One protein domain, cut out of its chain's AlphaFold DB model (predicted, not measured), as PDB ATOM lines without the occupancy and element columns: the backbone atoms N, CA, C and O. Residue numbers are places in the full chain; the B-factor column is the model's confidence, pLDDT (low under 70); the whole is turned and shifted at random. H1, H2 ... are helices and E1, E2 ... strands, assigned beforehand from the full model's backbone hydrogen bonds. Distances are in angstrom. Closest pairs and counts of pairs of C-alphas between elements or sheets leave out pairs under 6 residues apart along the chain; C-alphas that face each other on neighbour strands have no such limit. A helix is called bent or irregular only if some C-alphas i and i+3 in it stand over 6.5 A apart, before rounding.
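Overview. This is residues 13 to 93 of the 93 residues of an uncharacterized protein of Massilimicrobiota sp. An142 (UniProt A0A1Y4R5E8). The model is a rod with two small strand hairpins at one end and in the middle, and a group of helices at the other end. Residues 13 to 22 and the hairpin E1 and E2 make the first end; E3, E4 and the short H1 make the middle; in the helical end, H3 and H5 pack on H2, with H4 near it. The printed part has 81 residues, with four named strands and then five named helices in the order E1 E2 E3 E4 H1 H2 H3 H4 H5; each pair of strands is an antiparallel sheet of two, and the class is mixed, helices and strands. It is compact, with a radius of gyration of the C-alphas of 13.3 A, and spans 43 by 20 by 17 A.

Arrangement. E1, residues 23 to 25, and E2, residues 32 to 34, form a hairpin, with N 24 and O 33 within hydrogen-bond range at 2.8 A. E3, residues 39 to 41, and E4, residues 44 to 46, form another, with N 39 and O 46 at 2.8 A and N 44 and O 41 at 3.0 A. E2 and E3 are apart. H1, residues 48 to 51, and H2, residues 57 to 67, only just touch, with 3 pairs of C-alphas within 8 A, and only at the corner by their link; the closest C-alphas are those of Tyr 51 and Leu 57, 4.7 A. H3, residues 69 to 74, touches H2 at a steep tilt of 53 degrees, opposite ways, closest at the C-alphas of Leu 64 and Tyr 72, 5.2 A. H4, residues 77 to 80, and H2 are near each other; the closest C-alphas of E4 and H4 are those of Tyr 44 and Tyr 78, 7.0 A. H5, residues 82 to 92, touches H2 at a steep tilt of 42 degrees, the same way, closest at the C-alphas of Ile 60 and Tyr 89, 6.5 A. H5 is irregular, with C-alphas 88 and 91 7.1 A apart, and its line is a rough one. In H2 and H3 every O i to N i+4 pair is within hydrogen-bond range, in H5 5 of 7; H1 and H4 are too short for such a pair.

Along the chain. E1 begins at C-alpha 23, (31.676, -30.512, 30.985). H2 runs 15.3 A from C-alpha 57, (47.956, -42.530, 28.304). H3 is 8.6 A long, and H5 runs 15.4 A to C-alpha 92, (54.413, -53.908, 24.542). E1, E2, E3 and E4 measure 7.1, 7.2, 7.0 and 6.9 A; H1 and H4 measure 5.2 and 5.0 A.

Size, cuts and confidence. The two C-alphas farthest apart, those of Lys 17 and Asn 67, are 43.4 A apart. The printed part has no cut and no long link. Its mean pLDDT is 93.6, and no printed residue is under 70.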
ATOM      1  N   ILE A  13      31.118 -29.211  26.060       96.25
ATOM      2  CA  ILE A  13      29.806 -29.844  25.870       96.25
ATOM      3  C   ILE A  13      28.741 -29.087  26.673       96.25
ATOM      4  O   ILE A  13      27.636 -28.866  26.186       96.25
ATOM      5  N   GLN A  14      29.069 -28.672  27.902       96.44
ATOM      6  CA  GLN A  14      28.154 -27.946  28.785       96.44
ATOM      7  C   GLN A  14      28.915 -26.939  29.646       96.44
ATOM      8  O   GLN A  14      29.765 -27.313  30.456       96.44
ATOM      9  N   GLU A  15      28.584 -25.656  29.503       95.62
ATOM     10  CA  GLU A  15      29.154 -24.593  30.332       95.62
ATOM     11  C   GLU A  15      28.621 -24.630  31.771       95.62
ATOM     12  O   GLU A  15      27.464 -24.967  32.029       95.62
ATOM     13  N   ASN A  16      29.472 -24.234  32.716       95.75
ATOM     14  CA  ASN A  16      29.111 -24.025  34.112       95.75
ATOM     15  C   ASN A  16      29.724 -22.702  34.610       95.75
ATOM     16  O   ASN A  16      30.748 -22.250  34.089       95.75
ATOM     17  N   LYS A  17      29.090 -22.067  35.607       94.25
ATOM     18  CA  LYS A  17      29.630 -20.867  36.269       94.25
ATOM     19  C   LYS A  17      30.973 -21.161  36.939       94.25
ATOM     20  O   LYS A  17      31.870 -20.326  36.877       94.25
ATOM     21  N   ASP A  18      31.104 -22.339  37.544       94.94
ATOM     22  CA  ASP A  18      32.384 -22.872  37.990       94.94
ATOM     23  C   ASP A  18      33.086 -23.557  36.811       94.94
ATOM     24  O   ASP A  18      32.599 -24.541  36.244       94.94
ATOM     25  N   LEU A  19      34.258 -23.036  36.442       91.69
ATOM     26  CA  LEU A  19      35.062 -23.579  35.353       91.69
ATOM     27  C   LEU A  19      35.411 -25.054  35.586       91.69
ATOM     28  O   LEU A  19      35.384 -25.827  34.633       91.69
ATOM     29  N   MET A  20      35.664 -25.459  36.833       94.62
ATOM     30  CA  MET A  20      36.045 -26.833  37.181       94.62
ATOM     31  C   MET A  20      34.910 -27.832  36.949       94.62
ATOM     32  O   MET A  20      35.174 -29.012  36.720       94.62
ATOM     33  N   MET A  21      33.666 -27.346  36.938       97.00
ATOM     34  CA  MET A  21      32.447 -28.125  36.717       97.00
ATOM     35  C   MET A  21      31.929 -28.042  35.274       97.00
ATOM     36  O   MET A  21      30.911 -28.653  34.952       97.00
ATOM     37  N   THR A  22      32.605 -27.298  34.391       96.19
ATOM     38  CA  THR A  22      32.292 -27.273  32.954       96.19
ATOM     39  C   THR A  22      32.544 -28.658  32.360       96.19
ATOM     40  O   THR A  22      33.621 -29.225  32.556       96.19
ATOM     41  N   VAL A  23      31.563 -29.204  31.639       97.44
ATOM     42  CA  VAL A  23      31.676 -30.512  30.985       97.44
ATOM     43  C   VAL A  23      32.301 -30.326  29.613       97.44
ATOM     44  O   VAL A  23      31.856 -29.509  28.804       97.44
ATOM     45  N   VAL A  24      33.327 -31.118  29.347       97.00
ATOM     46  CA  VAL A  24      34.093 -31.121  28.111       97.00
ATOM     47  C   VAL A  24      34.212 -32.533  27.564       97.00
ATOM     48  O   VAL A  24      34.113 -33.525  28.289       97.00
ATOM     49  N   LYS A  25      34.472 -32.629  26.268       96.69
ATOM     50  CA  LYS A  25      34.868 -33.870  25.626       96.69
ATOM     51  C   LYS A  25      36.345 -34.110  25.914       96.69
ATOM     52  O   LYS A  25      37.174 -33.262  25.581       96.69
ATOM     53  N   CYS A  26      36.693 -35.245  26.526       95.00
ATOM     54  CA  CYS A  26      38.091 -35.597  26.744       95.00
ATOM     55  C   CYS A  26      38.828 -35.556  25.397       95.00
ATOM     56  O   CYS A  26      38.451 -36.284  24.475       95.00
ATOM     57  N   PRO A  27      39.895 -34.760  25.271       91.44
ATOM     58  CA  PRO A  27      40.542 -34.540  23.981       91.44
ATOM     59  C   PRO A  27      41.365 -35.751  23.513       91.44
ATOM     60  O   PRO A  27      41.799 -35.781  22.370       91.44
ATOM     61  N   TYR A  28      41.562 -36.758  24.375       92.81
ATOM     62  CA  TYR A  28      42.278 -37.990  24.039       92.81
ATOM     63  C   TYR A  28      41.360 -39.186  23.725       92.81
ATOM     64  O   TYR A  28      41.646 -39.954  22.810       92.81
ATOM     65  N   CYS A  29      40.259 -39.372  24.464       94.25
ATOM     66  CA  CYS A  29      39.364 -40.531  24.284       94.25
ATOM     67  C   CYS A  29      37.921 -40.178  23.914       94.25
ATOM     68  O   CYS A  29      37.109 -41.069  23.700       94.25
ATOM     69  N   GLY A  30      37.564 -38.896  23.870       94.69
ATOM     70  CA  GLY A  30      36.206 -38.462  23.562       94.69
ATOM     71  C   GLY A  30      35.194 -38.600  24.706       94.69
ATOM     72  O   GLY A  30      34.069 -38.132  24.553       94.69
ATOM     73  N   HIS A  31      35.560 -39.208  25.838       96.62
ATOM     74  CA  HIS A  31      34.655 -39.396  26.975       96.62
ATOM     75  C   HIS A  31      34.244 -38.047  27.600       96.62
ATOM     76  O   HIS A  31      35.123 -37.207  27.830       96.62
ATOM     77  N   PRO A  32      32.951 -37.811  27.891       97.69
ATOM     78  CA  PRO A  32      32.517 -36.632  28.635       97.69
ATOM     79  C   PRO A  32      33.131 -36.606  30.037       97.69
ATOM     80  O   PRO A  32      33.091 -37.592  30.761       97.69
ATOM     81  N   THR A  33      33.705 -35.478  30.431       97.56
ATOM     82  CA  THR A  33      34.366 -35.302  31.733       97.56
ATOM     83  C   THR A  33      34.244 -33.847  32.163       97.56
ATOM     84  O   THR A  33      33.945 -32.988  31.335       97.56
ATOM     85  N   THR A  34      34.507 -33.520  33.426       97.25
ATOM     86  CA  THR A  34      34.653 -32.110  33.812       97.25
ATOM     87  C   THR A  34      36.073 -31.603  33.564       97.25
ATOM     88  O   THR A  34      37.027 -32.386  33.550       97.25
ATOM     89  N   VAL A  35      36.231 -30.285  33.399       95.50
ATOM     90  CA  VAL A  35      37.550 -29.627  33.327       95.50
ATOM     91  C   VAL A  35      38.411 -30.001  34.533       95.50
ATOM     92  O   VAL A  35      39.584 -30.319  34.362       95.50
ATOM     93  N   GLY A  36      37.829 -30.023  35.736       95.88
ATOM     94  CA  GLY A  36      38.554 -30.348  36.963       95.88
ATOM     95  C   GLY A  36      39.033 -31.796  37.070       95.88
ATOM     96  O   GLY A  36      39.880 -32.092  37.906       95.88
ATOM     97  N   GLN A  37      38.519 -32.694  36.228       96.75
ATOM     98  CA  GLN A  37      38.944 -34.094  36.163       96.75
ATOM     99  C   GLN A  37      40.013 -34.354  35.096       96.75
ATOM    100  O   GLN A  37      40.535 -35.467  35.019       96.75
ATOM    101  N   LEU A  38      40.342 -33.369  34.255       95.38
ATOM    102  CA  LEU A  38      41.387 -33.539  33.254       95.38
ATOM    103  C   LEU A  38      42.768 -33.625  33.913       95.38
ATOM    104  O   LEU A  38      43.105 -32.854  34.807       95.38
ATOM    105  N   VAL A  39      43.583 -34.558  33.430       94.19
ATOM    106  CA  VAL A  39      44.934 -34.825  33.931       94.19
ATOM    107  C   VAL A  39      45.935 -34.577  32.818       94.19
ATOM    108  O   VAL A  39      45.779 -35.101  31.714       94.19
ATOM    109  N   GLY A  40      46.949 -33.765  33.112       89.81
ATOM    110  CA  GLY A  40      47.977 -33.363  32.160       89.81
ATOM    111  C   GLY A  40      49.249 -34.211  32.240       89.81
ATOM    112  O   GLY A  40      49.740 -34.489  33.331       89.81
ATOM    113  N   ILE A  41      49.830 -34.544  31.087       87.56
ATOM    114  CA  ILE A  41      51.209 -35.029  30.949       87.56
ATOM    115  C   ILE A  41      51.849 -34.393  29.720       87.56
ATOM    116  O   ILE A  41      51.294 -34.443  28.624       87.56
ATOM    117  N   SER A  42      52.991 -33.733  29.915       81.44
ATOM    118  CA  SER A  42      53.722 -33.041  28.841       81.44
ATOM    119  C   SER A  42      52.835 -32.094  28.007       81.44
ATOM    120  O   SER A  42      52.930 -32.041  26.785       81.44
ATOM    121  N   GLY A  43      51.927 -31.364  28.669       79.94
ATOM    122  CA  GLY A  43      51.005 -30.408  28.036       79.94
ATOM    123  C   GLY A  43      49.730 -31.015  27.433       79.94
ATOM    124  O   GLY A  43      48.780 -30.277  27.165       79.94
ATOM    125  N   TYR A  44      49.653 -32.337  27.278       86.50
ATOM    126  CA  TYR A  44      48.455 -33.028  26.801       86.50
ATOM    127  C   TYR A  44      47.560 -33.468  27.946       86.50
ATOM    128  O   TYR A  44      48.039 -33.949  28.967       86.50
ATOM    129  N   HIS A  45      46.250 -33.336  27.749       90.88
ATOM    130  CA  HIS A  45      45.255 -33.665  28.765       90.88
ATOM    131  C   HIS A  45      44.496 -34.942  28.400       90.88
ATOM    132  O   HIS A  45      44.030 -35.090  27.271       90.88
ATOM    133  N   GLY A  46      44.354 -35.849  29.363       93.75
ATOM    134  CA  GLY A  46      43.449 -36.997  29.328       93.75
ATOM    135  C   GLY A  46      42.416 -36.906  30.451       93.75
ATOM    136  O   GLY A  46      42.441 -35.976  31.250       93.75
ATOM    137  N   CYS A  47      41.502 -37.869  30.525       96.06
ATOM    138  CA  CYS A  47      40.567 -38.012  31.646       96.06
ATOM    139  C   CYS A  47      40.779 -39.367  32.345       96.06
ATOM    140  O   CYS A  47      41.452 -40.237  31.780       96.06
ATOM    141  N   PRO A  48      40.201 -39.597  33.539       95.94
ATOM    142  CA  PRO A  48      40.401 -40.839  34.286       95.94
ATOM    143  C   PRO A  48      40.045 -42.110  33.500       95.94
ATOM    144  O   PRO A  48      40.705 -43.126  33.681       95.94
ATOM    145  N   HIS A  49      39.089 -42.030  32.565       96.06
ATOM    146  CA  HIS A  49      38.691 -43.141  31.691       96.06
ATOM    147  C   HIS A  49      39.828 -43.661  30.790       96.06
ATOM    148  O   HIS A  49      39.853 -44.834  30.440       96.06
ATOM    149  N   CYS A  50      40.768 -42.800  30.391       95.12
ATOM    150  CA  CYS A  50      41.831 -43.155  29.443       95.12
ATOM    151  C   CYS A  50      43.246 -42.973  29.997       95.12
ATOM    152  O   CYS A  50      44.212 -43.351  29.340       95.12
ATOM    153  N   TYR A  51      43.396 -42.328  31.156       95.31
ATOM    154  CA  TYR A  51      44.703 -41.929  31.670       95.31
ATOM    155  C   TYR A  51      45.320 -42.985  32.595       95.31
ATOM    156  O   TYR A  51      46.469 -43.366  32.384       95.31
ATOM    157  N   PHE A  52      44.568 -43.460  33.596       93.81
ATOM    158  CA  PHE A  52      45.044 -44.375  34.650       93.81
ATOM    159  C   PHE A  52      44.606 -45.834  34.452       93.81
ATOM    160  O   PHE A  52      44.563 -46.602  35.408       93.81
ATOM    161  N   VAL A  53      44.237 -46.201  33.229       94.81
ATOM    162  CA  VAL A  53      43.835 -47.567  32.877       94.81
ATOM    163  C   VAL A  53      44.998 -48.312  32.235       94.81
ATOM    164  O   VAL A  53      45.913 -47.680  31.710       94.81
ATOM    165  N   GLU A  54      44.925 -49.639  32.226       94.38
ATOM    166  CA  GLU A  54      45.866 -50.495  31.499       94.38
ATOM    167  C   GLU A  54      45.861 -50.157  29.996       94.38
ATOM    168  O   GLU A  54      44.796 -50.067  29.358       94.38
ATOM    169  N   GLY A  55      47.047 -49.925  29.432       91.75
ATOM    170  CA  GLY A  55      47.204 -49.402  28.073       91.75
ATOM    171  C   GLY A  55      46.744 -47.951  27.924       91.75
ATOM    172  O   GLY A  55      46.439 -47.502  26.819       91.75
ATOM    173  N   GLY A  56      46.620 -47.230  29.037       93.81
ATOM    174  CA  GLY A  56      46.223 -45.832  29.094       93.81
ATOM    175  C   GLY A  56      47.364 -44.869  28.789       93.81
ATOM    176  O   GLY A  56      48.533 -45.242  28.676       93.81
ATOM    177  N   LEU A  57      47.018 -43.582  28.698       92.94
ATOM    178  CA  LEU A  57      47.956 -42.530  28.304       92.94
ATOM    179  C   LEU A  57      49.212 -42.505  29.184       92.94
ATOM    180  O   LEU A  57      50.311 -42.323  28.668       92.94
ATOM    181  N   ARG A  58      49.069 -42.709  30.501       93.81
ATOM    182  CA  ARG A  58      50.206 -42.688  31.428       93.81
ATOM    183  C   ARG A  58      51.224 -43.781  31.111       93.81
ATOM    184  O   ARG A  58      52.411 -43.486  31.027       93.81
ATOM    185  N   GLU A  59      50.777 -45.023  30.960       94.69
ATOM    186  CA  GLU A  59      51.671 -46.166  30.733       94.69
ATOM    187  C   GLU A  59      52.372 -46.056  29.384       94.69
ATOM    188  O   GLU A  59      53.584 -46.233  29.307       94.69
ATOM    189  N   ILE A  60      51.635 -45.649  28.349       94.25
ATOM    190  CA  ILE A  60      52.175 -45.461  27.002       94.25
ATOM    191  C   ILE A  60      53.238 -44.363  26.986       94.25
ATOM    192  O   ILE A  60      54.322 -44.571  26.443       94.25
ATOM    193  N   VAL A  61      52.972 -43.216  27.622       93.88
ATOM    194  CA  VAL A  61      53.968 -42.143  27.740       93.88
ATOM    195  C   VAL A  61      55.224 -42.648  28.442       93.88
ATOM    196  O   VAL A  61      56.328 -42.418  27.949       93.88
ATOM    197  N   MET A  62      55.069 -43.355  29.565       94.12
ATOM    198  CA  MET A  62      56.218 -43.847  30.319       94.12
ATOM    199  C   MET A  62      57.020 -44.898  29.548       94.12
ATOM    200  O   MET A  62      58.252 -44.875  29.577       94.12
ATOM    201  N   TYR A  63      56.335 -45.796  28.841       95.25
ATOM    202  CA  TYR A  63      56.964 -46.797  27.993       95.25
ATOM    203  C   TYR A  63      57.763 -46.150  26.867       95.25
ATOM    204  O   TYR A  63      58.938 -46.471  26.702       95.25
ATOM    205  N   LEU A  64      57.158 -45.217  26.129       94.69
ATOM    206  CA  LEU A  64      57.821 -44.520  25.031       94.69
ATOM    207  C   LEU A  64      59.014 -43.714  25.543       94.69
ATOM    208  O   LEU A  64      60.099 -43.806  24.984       94.69
ATOM    209  N   GLN A  65      58.864 -42.995  26.655       94.62
ATOM    210  CA  GLN A  65      59.969 -42.239  27.244       94.62
ATOM    211  C   GLN A  65      61.175 -43.132  27.583       94.62
ATOM    212  O   GLN A  65      62.315 -42.694  27.435       94.62
ATOM    213  N   LYS A  66      60.930 -44.371  28.028       96.69
ATOM    214  CA  LYS A  66      61.975 -45.323  28.423       96.69
ATOM    215  C   LYS A  66      62.560 -46.117  27.250       96.69
ATOM    216  O   LYS A  66      63.760 -46.373  27.253       96.69
ATOM    217  N   ASN A  67      61.732 -46.537  26.293       96.81
ATOM    218  CA  ASN A  67      62.099 -47.535  25.281       96.81
ATOM    219  C   ASN A  67      62.171 -46.974  23.852       96.81
ATOM    220  O   ASN A  67      62.879 -47.536  23.022       96.81
ATOM    221  N   ASP A  68      61.479 -45.869  23.559       95.31
ATOM    222  CA  ASP A  68      61.468 -45.221  22.240       95.31
ATOM    223  C   ASP A  68      61.356 -43.693  22.383       95.31
ATOM    224  O   ASP A  68      60.340 -43.050  22.083       95.31
ATOM    225  N   TYR A  69      62.435 -43.099  22.901       94.25
ATOM    226  CA  TYR A  69      62.509 -41.659  23.122       94.25
ATOM    227  C   TYR A  69      62.256 -40.826  21.847       94.25
ATOM    228  O   TYR A  69      61.589 -39.796  21.950       94.25
ATOM    229  N   PRO A  70      62.719 -41.222  20.639       95.19
ATOM    230  CA  PRO A  70      62.373 -40.511  19.407       95.19
ATOM    231  C   PRO A  70      60.864 -40.422  19.139       95.19
ATOM    232  O   PRO A  70      60.386 -39.360  18.729       95.19
ATOM    233  N   VAL A  71      60.097 -41.494  19.373       92.88
ATOM    234  CA  VAL A  71      58.628 -41.454  19.250       92.88
ATOM    235  C   VAL A  71      58.010 -40.605  20.358       92.88
ATOM    236  O   VAL A  71      57.142 -39.774  20.067       92.88
ATOM    237  N   TYR A  72      58.494 -40.740  21.597       93.12
ATOM    238  CA  TYR A  72      58.070 -39.893  22.716       93.12
ATOM    239  C   TYR A  72      58.236 -38.399  22.395       93.12
ATOM    240  O   TYR A  72      57.281 -37.630  22.492       93.12
ATOM    241  N   ALA A  73      59.426 -37.999  21.940       92.56
ATOM    242  CA  ALA A  73      59.772 -36.612  21.647       92.56
ATOM    243  C   ALA A  73      58.939 -36.008  20.505       92.56
ATOM    244  O   ALA A  73      58.656 -34.811  20.522       92.56
ATOM    245  N   LYS A  74      58.514 -36.816  19.522       91.81
ATOM    246  CA  LYS A  74      57.612 -36.360  18.449       91.81
ATOM    247  C   LYS A  74      56.187 -36.102  18.940       91.81
ATOM    248  O   LYS A  74      55.479 -35.309  18.326       91.81
ATOM    249  N   GLY A  75      55.738 -36.795  19.987       88.69
ATOM    250  CA  GLY A  75      54.419 -36.586  20.593       88.69
ATOM    251  C   GLY A  75      53.216 -36.902  19.691       88.69
ATOM    252  O   GLY A  75      52.092 -36.535  20.027       88.69
ATOM    253  N   LEU A  76      53.400 -37.574  18.549       85.88
ATOM    254  CA  LEU A  76      52.297 -37.849  17.610       85.88
ATOM    255  C   LEU A  76      51.238 -38.781  18.211       85.88
ATOM    256  O   LEU A  76      50.049 -38.632  17.937       85.88
ATOM    257  N   PHE A  77      51.653 -39.683  19.101       86.25
ATOM    258  CA  PHE A  77      50.748 -40.600  19.791       86.25
ATOM    259  C   PHE A  77      49.694 -39.853  20.626       86.25
ATOM    260  O   PHE A  77      48.584 -40.345  20.784       86.25
ATOM    261  N   TYR A  78      49.946 -38.629  21.099       87.62
ATOM    262  CA  TYR A  78      48.914 -37.866  21.804       87.62
ATOM    263  C   TYR A  78      47.700 -37.513  20.923       87.62
ATOM    264  O   TYR A  78      46.594 -37.364  21.440       87.62
ATOM    265  N   GLN A  79      47.897 -37.391  19.606       85.88
ATOM    266  CA  GLN A  79      46.853 -37.043  18.632       85.88
ATOM    267  C   GLN A  79      46.108 -38.273  18.106       85.88
ATOM    268  O   GLN A  79      44.953 -38.172  17.706       85.88
ATOM    269  N   ASP A  80      46.753 -39.440  18.146       89.75
ATOM    270  CA  ASP A  80      46.195 -40.710  17.674       89.75
ATOM    271  C   ASP A  80      44.992 -41.198  18.497       89.75
ATOM    272  O   ASP A  80      44.201 -42.016  18.023       89.75
ATOM    273  N   GLY A  81      44.834 -40.678  19.715       89.62
ATOM    274  CA  GLY A  81      43.707 -40.980  20.586       89.62
ATOM    275  C   GLY A  81      43.812 -42.332  21.295       89.62
ATOM    276  O   GLY A  81      44.684 -43.158  21.022       89.62
ATOM    277  N   PHE A  82      42.930 -42.546  22.267       94.12
ATOM    278  CA  PHE A  82      43.036 -43.656  23.216       94.12
ATOM    279  C   PHE A  82      42.990 -45.048  22.574       94.12
ATOM    280  O   PHE A  82      43.924 -45.820  22.758       94.12
ATOM    281  N   GLU A  83      41.959 -45.365  21.786       94.50
ATOM    282  CA  GLU A  83      41.763 -46.727  21.254       94.50
ATOM    283  C   GLU A  83      42.898 -47.174  20.323       94.50
ATOM    284  O   GLU A  83      43.384 -48.304  20.406       94.50
ATOM    285  N   LYS A  84      43.367 -46.269  19.456       94.94
ATOM    286  CA  LYS A  84      44.472 -46.553  18.532       94.94
ATOM    287  C   LYS A  84      45.763 -46.837  19.295       94.94
ATOM    288  O   LYS A  84      46.443 -47.819  19.007       94.94
ATOM    289  N   ASN A  85      46.071 -46.006  20.284       93.94
ATOM    290  CA  ASN A  85      47.257 -46.176  21.111       93.94
ATOM    291  C   ASN A  85      47.180 -47.430  21.975       93.94
ATOM    292  O   ASN A  85      48.137 -48.198  22.002       93.94
ATOM    293  N   LYS A  86      46.039 -47.688  22.620       94.19
ATOM    294  CA  LYS A  86      45.845 -48.900  23.414       94.19
ATOM    295  C   LYS A  86      46.098 -50.143  22.565       94.19
ATOM    296  O   LYS A  86      46.882 -50.993  22.960       94.19
ATOM    297  N   LYS A  87      45.539 -50.217  21.354       96.25
ATOM    298  CA  LYS A  87      45.789 -51.337  20.433       96.25
ATOM    299  C   LYS A  87      47.265 -51.474  20.031       96.25
ATOM    300  O   LYS A  87      47.741 -52.594  19.880       96.25
ATOM    301  N   ALA A  88      47.962 -50.360  19.815       94.88
ATOM    302  CA  ALA A  88      49.343 -50.360  19.336       94.88
ATOM    303  C   ALA A  88      50.365 -50.698  20.432       94.88
ATOM    304  O   ALA A  88      51.325 -51.415  20.165       94.88
ATOM    305  N   TYR A  89      50.162 -50.181  21.644       94.50
ATOM    306  CA  TYR A  89      51.170 -50.213  22.701       94.50
ATOM    307  C   TYR A  89      50.864 -51.202  23.818       94.50
ATOM    308  O   TYR A  89      51.809 -51.686  24.420       94.50
ATOM    309  N   LEU A  90      49.597 -51.552  24.077       94.62
ATOM    310  CA  LEU A  90      49.258 -52.513  25.136       94.62
ATOM    311  C   LEU A  90      50.026 -53.844  25.031       94.62
ATOM    312  O   LEU A  90      50.486 -54.313  26.061       94.62
ATOM    313  N   PRO A  91      50.257 -54.435  23.840       96.31
ATOM    314  CA  PRO A  91      51.058 -55.661  23.731       96.31
ATOM    315  C   PRO A  91      52.547 -55.499  24.088       96.31
ATOM    316  O   PRO A  91      53.273 -56.490  24.094       96.31
ATOM    317  N   LEU A  92      53.017 -54.264  24.287       93.62
ATOM    318  CA  LEU A  92      54.413 -53.908  24.542       93.62
ATOM    319  C   LEU A  92      54.659 -53.420  25.980       93.62
ATOM    320  O   LEU A  92      55.822 -53.236  26.346       93.62
ATOM    321  N   LEU A  93      53.592 -53.157  26.746       89.75
ATOM    322  CA  LEU A  93      53.636 -52.720  28.146       89.75
ATOM    323  C   LEU A  93      53.862 -53.909  29.083       89.75
ATOM    324  O   LEU A  93      54.648 -53.723  30.041       89.75
TER     325      LEU A  93